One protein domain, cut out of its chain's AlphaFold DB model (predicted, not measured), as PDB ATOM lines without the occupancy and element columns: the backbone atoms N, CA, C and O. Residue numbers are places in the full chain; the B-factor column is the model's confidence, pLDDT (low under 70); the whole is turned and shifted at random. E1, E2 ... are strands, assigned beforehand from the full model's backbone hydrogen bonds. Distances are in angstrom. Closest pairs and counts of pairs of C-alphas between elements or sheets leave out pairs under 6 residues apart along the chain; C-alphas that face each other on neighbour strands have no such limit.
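Overview. This is residues 2 to 41 of the 47 residues of an uncharacterized protein of Desulfurispirillum indicum (strain ATCC BAA-1389 / DSM 22839 / S5) (UniProt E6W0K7). This model has little regular structure: a small two-strand hairpin of E1 and E2, with residues 26 to 27 paired along the other side of E1 and loops making up the rest. A long stretch, residues 2 to 17, runs past this small core to reach E1. The printed part has 40 residues, with no named helix and two strands, E1 then E2, antiparallel; the class is all strand, with 6 residues in named elements. It is compact, with a radius of gyration of the C-alphas of 8.6 A, and only just elongated, spanning 29 by 15 by 14 A.

Along the chain. Find C-alpha 18 at (-39.762, -41.771, 21.386); from there E1, residues 18 to 20, runs 6.6 A. E2, residues 36 to 38, runs 6.4 A and ends at C-alpha 38, (-39.066, -37.923, 19.509).

Arrangement. E1 and E2 form an antiparallel hairpin, their directions at 140 degrees. Look at C-alphas 18 and 38, which face each other at 4.3 A. N 19 and O 37 are within hydrogen-bond range at 2.8 A, as are N 37 and O 19 at 2.8 A. Residues 18 to 19 of E1 also pair antiparallel with residues 26 to 27.

Size, cuts and confidence. The C-alphas of Gly 2 and Lys 41, the two farthest apart, are 29.7 A apart. The printed part has no cut, and the link from E1 to E2 is long, with 15 residues. Mean pLDDT of the printed part is 78.7; residues 2 to 7 and residue 41 are under 70.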
ATOM      1  N   GLY A   2     -30.128 -49.040  36.485       54.41
ATOM      2  CA  GLY A   2     -31.179 -48.189  35.917       54.41
ATOM      3  C   GLY A   2     -32.153 -48.933  34.999       54.41
ATOM      4  O   GLY A   2     -31.739 -49.713  34.144       54.41
ATOM      5  N   SER A   3     -33.441 -48.634  35.165       59.84
ATOM      6  CA  SER A   3     -34.614 -49.207  34.489       59.84
ATOM      7  C   SER A   3     -34.746 -48.809  33.008       59.84
ATOM      8  O   SER A   3     -35.822 -48.434  32.550       59.84
ATOM      9  N   CYS A   4     -33.654 -48.839  32.241       59.28
ATOM     10  CA  CYS A   4     -33.709 -48.626  30.796       59.28
ATOM     11  C   CYS A   4     -34.091 -49.952  30.128       59.28
ATOM     12  O   CYS A   4     -33.379 -50.951  30.257       59.28
ATOM     13  N   LEU A   5     -35.210 -49.959  29.397       64.88
ATOM     14  CA  LEU A   5     -35.713 -51.107  28.635       64.88
ATOM     15  C   LEU A   5     -34.855 -51.313  27.377       64.88
ATOM     16  O   LEU A   5     -35.291 -51.108  26.246       64.88
ATOM     17  N   LYS A   6     -33.581 -51.659  27.589       65.75
ATOM     18  CA  LYS A   6     -32.515 -51.781  26.589       65.75
ATOM     19  C   LYS A   6     -32.917 -52.746  25.463       65.75
ATOM     20  O   LYS A   6     -32.649 -53.936  25.532       65.75
ATOM     21  N   GLY A   7     -33.568 -52.219  24.427       65.25
ATOM     22  CA  GLY A   7     -34.015 -52.987  23.261       65.25
ATOM     23  C   GLY A   7     -35.440 -53.549  23.341       65.25
ATOM     24  O   GLY A   7     -35.897 -54.122  22.358       65.25
ATOM     25  N   LYS A   8     -36.178 -53.356  24.445       70.31
ATOM     26  CA  LYS A   8     -37.603 -53.719  24.516       70.31
ATOM     27  C   LYS A   8     -38.444 -52.535  24.051       70.31
ATOM     28  O   LYS A   8     -38.631 -51.570  24.784       70.31
ATOM     29  N   SER A   9     -38.913 -52.603  22.811       74.94
ATOM     30  CA  SER A   9     -39.913 -51.667  22.301       74.94
ATOM     31  C   SER A   9     -41.266 -52.027  22.902       74.94
ATOM     32  O   SER A   9     -41.829 -53.069  22.590       74.94
ATOM     33  N   GLU A  10     -41.770 -51.170  23.775       75.19
ATOM     34  CA  GLU A  10     -43.117 -51.266  24.349       75.19
ATOM     35  C   GLU A  10     -44.164 -50.569  23.463       75.19
ATOM     36  O   GLU A  10     -45.361 -50.762  23.649       75.19
ATOM     37  N   ALA A  11     -43.718 -49.775  22.482       79.25
ATOM     38  CA  ALA A  11     -44.580 -49.021  21.583       79.25
ATOM     39  C   ALA A  11     -44.124 -49.096  20.122       79.25
ATOM     40  O   ALA A  11     -42.960 -49.341  19.807       79.25
ATOM     41  N   THR A  12     -45.052 -48.817  19.210       79.88
ATOM     42  CA  THR A  12     -44.796 -48.761  17.764       79.88
ATOM     43  C   THR A  12     -44.260 -47.389  17.345       79.88
ATOM     44  O   THR A  12     -44.558 -46.370  17.971       79.88
ATOM     45  N   ALA A  13     -43.485 -47.339  16.254       75.50
ATOM     46  CA  ALA A  13     -42.948 -46.118  15.646       75.50
ATOM     47  C   ALA A  13     -44.058 -45.196  15.089       75.50
ATOM     48  O   ALA A  13     -44.303 -45.155  13.887       75.50
ATOM     49  N   LYS A  14     -44.747 -44.453  15.959       80.19
ATOM     50  CA  LYS A  14     -45.794 -43.480  15.600       80.19
ATOM     51  C   LYS A  14     -45.406 -42.067  16.042       80.19
ATOM     52  O   LYS A  14     -44.589 -41.905  16.945       80.19
ATOM     53  N   ALA A  15     -46.001 -41.031  15.437       78.94
ATOM     54  CA  ALA A  15     -45.839 -39.659  15.942       78.94
ATOM     55  C   ALA A  15     -46.160 -39.585  17.420       78.94
ATOM     56  O   ALA A  15     -47.200 -40.072  17.856       78.94
ATOM     57  N   GLY A  16     -45.281 -38.906  18.143       81.62
ATOM     58  CA  GLY A  16     -45.408 -38.740  19.582       81.62
ATOM     59  C   GLY A  16     -44.693 -39.830  20.373       81.62
ATOM     60  O   GLY A  16     -44.398 -39.584  21.539       81.62
ATOM     61  N   ALA A  17     -44.328 -40.956  19.752       86.94
ATOM     62  CA  ALA A  17     -43.446 -41.939  20.368       86.94
ATOM     63  C   ALA A  17     -41.987 -41.454  20.358       86.94
ATOM     64  O   ALA A  17     -41.584 -40.588  19.576       86.94
ATOM     65  N   TYR A  18     -41.184 -42.032  21.238       87.44
ATOM     66  CA  TYR A  18     -39.762 -41.771  21.386       87.44
ATOM     67  C   TYR A  18     -38.986 -43.019  20.994       87.44
ATOM     68  O   TYR A  18     -39.327 -44.124  21.397       87.44
ATOM     69  N   LYS A  19     -37.930 -42.842  20.206       86.06
ATOM     70  CA  LYS A  19     -37.000 -43.891  19.806       86.06
ATOM     71  C   LYS A  19     -35.658 -43.671  20.477       86.06
ATOM     72  O   LYS A  19     -35.101 -42.582  20.391       86.06
ATOM     73  N   CYS A  20     -35.110 -44.699  21.104       86.69
ATOM     74  CA  CYS A  20     -33.789 -44.634  21.700       86.69
ATOM     75  C   CYS A  20     -32.729 -44.613  20.601       86.69
ATOM     76  O   CYS A  20     -32.722 -45.500  19.744       86.69
ATOM     77  N   LYS A  21     -31.810 -43.643  20.619       83.50
ATOM     78  CA  LYS A  21     -30.682 -43.631  19.670       83.50
ATOM     79  C   LYS A  21     -29.762 -44.840  19.853       83.50
ATOM     80  O   LYS A  21     -29.290 -45.396  18.869       83.50
ATOM     81  N   HIS A  22     -29.574 -45.268  21.099       83.94
ATOM     82  CA  HIS A  22     -28.584 -46.277  21.456       83.94
ATOM     83  C   HIS A  22     -29.050 -47.712  21.171       83.94
ATOM     84  O   HIS A  22     -28.337 -48.499  20.562       83.94
ATOM     85  N   CYS A  23     -30.263 -48.065  21.607       82.94
ATOM     86  CA  CYS A  23     -30.802 -49.426  21.489       82.94
ATOM     87  C   CYS A  23     -31.940 -49.556  20.470       82.94
ATOM     88  O   CYS A  23     -32.521 -50.629  20.345       82.94
ATOM     89  N   LYS A  24     -32.294 -48.472  19.764       81.62
ATOM     90  CA  LYS A  24     -33.400 -48.409  18.787       81.62
ATOM     91  C   LYS A  24     -34.792 -48.749  19.354       81.62
ATOM     92  O   LYS A  24     -35.742 -48.772  18.576       81.62
ATOM     93  N   ALA A  25     -34.920 -48.940  20.671       86.00
ATOM     94  CA  ALA A  25     -36.183 -49.213  21.354       86.00
ATOM     95  C   ALA A  25     -37.169 -48.054  21.198       86.00
ATOM     96  O   ALA A  25     -36.757 -46.894  21.193       86.00
ATOM     97  N   ILE A  26     -38.459 -48.364  21.094       86.44
ATOM     98  CA  ILE A  26     -39.517 -47.365  20.945       86.44
ATOM     99  C   ILE A  26     -40.453 -47.421  22.152       86.44
ATOM    100  O   ILE A  26     -40.938 -48.489  22.519       86.44
ATOM    101  N   SER A  27     -40.687 -46.267  22.771       85.62
ATOM    102  CA  SER A  27     -41.566 -46.099  23.928       85.62
ATOM    103  C   SER A  27     -42.346 -44.794  23.806       85.62
ATOM    104  O   SER A  27     -41.878 -43.822  23.212       85.62
ATOM    105  N   GLU A  28     -43.549 -44.750  24.369       85.81
ATOM    106  CA  GLU A  28     -44.342 -43.520  24.447       85.81
ATOM    107  C   GLU A  28     -43.817 -42.557  25.522       85.81
ATOM    108  O   GLU A  28     -44.097 -41.358  25.459       85.81
ATOM    109  N   LYS A  29     -42.992 -43.034  26.468       83.38
ATOM    110  CA  LYS A  29     -42.419 -42.208  27.538       83.38
ATOM    111  C   LYS A  29     -40.900 -42.120  27.425       83.38
ATOM    112  O   LYS A  29     -40.187 -43.103  27.257       83.38
ATOM    113  N   LYS A  30     -40.384 -40.908  27.625       80.56
ATOM    114  CA  LYS A  30     -38.940 -40.627  27.617       80.56
ATOM    115  C   LYS A  30     -38.173 -41.384  28.710       80.56
ATOM    116  O   LYS A  30     -37.052 -41.797  28.459       80.56
ATOM    117  N   GLY A  31     -38.773 -41.584  29.887       79.69
ATOM    118  CA  GLY A  31     -38.112 -42.182  31.057       79.69
ATOM    119  C   GLY A  31     -37.779 -43.674  30.939       79.69
ATOM    120  O   GLY A  31     -36.982 -44.176  31.722       79.69
ATOM    121  N   HIS A  32     -38.343 -44.377  29.955       81.12
ATOM    122  CA  HIS A  32     -38.022 -45.784  29.686       81.12
ATOM    123  C   HIS A  32     -36.793 -45.961  28.787       81.12
ATOM    124  O   HIS A  32     -36.277 -47.073  28.635       81.12
ATOM    125  N   LEU A  33     -36.317 -44.871  28.181       82.00
ATOM    126  CA  LEU A  33     -35.235 -44.877  27.212       82.00
ATOM    127  C   LEU A  33     -34.032 -44.116  27.757       82.00
ATOM    128  O   LEU A  33     -34.160 -43.026  28.302       82.00
ATOM    129  N   CYS A  34     -32.850 -44.676  27.526       82.56
ATOM    130  CA  CYS A  34     -31.585 -44.048  27.879       82.56
ATOM    131  C   CYS A  34     -31.372 -42.732  27.091       82.56
ATOM    132  O   CYS A  34     -30.996 -41.720  27.665       82.56
ATOM    133  N   GLU A  35     -31.664 -42.733  25.781       84.19
ATOM    134  CA  GLU A  35     -31.551 -41.554  24.904       84.19
ATOM    135  C   GLU A  35     -32.787 -41.387  23.994       84.19
ATOM    136  O   GLU A  35     -32.749 -41.745  22.809       84.19
ATOM    137  N   PRO A  36     -33.913 -40.875  24.521       85.75
ATOM    138  CA  PRO A  36     -35.167 -40.760  23.784       85.75
ATOM    139  C   PRO A  36     -35.121 -39.661  22.711       85.75
ATOM    140  O   PRO A  36     -35.040 -38.470  23.010       85.75
ATOM    141  N   LYS A  37     -35.298 -40.041  21.443       87.12
ATOM    142  CA  LYS A  37     -35.505 -39.132  20.307       87.12
ATOM    143  C   LYS A  37     -36.966 -39.166  19.864       87.12
ATOM    144  O   LYS A  37     -37.477 -40.213  19.486       87.12
ATOM    145  N   LYS A  38     -37.649 -38.021  19.895       86.81
ATOM    146  CA  LYS A  38     -39.066 -37.923  19.509       86.81
ATOM    147  C   LYS A  38     -39.238 -38.205  18.014       86.81
ATOM    148  O   LYS A  38     -38.587 -37.562  17.192       86.81
ATOM    149  N   ILE A  39     -40.131 -39.129  17.678       85.00
ATOM    150  CA  ILE A  39     -40.566 -39.399  16.310       85.00
ATOM    151  C   ILE A  39     -41.671 -38.383  15.991       85.00
ATOM    152  O   ILE A  39     -42.748 -38.404  16.594       85.00
ATOM    153  N   LYS A  40     -41.397 -37.447  15.080       78.19
ATOM    154  CA  LYS A  40     -42.410 -36.549  14.505       78.19
ATOM    155  C   LYS A  40     -42.985 -37.244  13.258       78.19
ATOM    156  O   LYS A  40     -42.218 -37.849  12.521       78.19
ATOM    157  N   LYS A  41     -44.309 -37.205  13.028       64.50
ATOM    158  CA  LYS A  41     -44.926 -37.750  11.786       64.50
ATOM    159  C   LYS A  41     -44.645 -36.874  10.555       64.50
ATOM    160  O   LYS A  41     -44.987 -37.272   9.452       64.50
TER     161      LYS A  41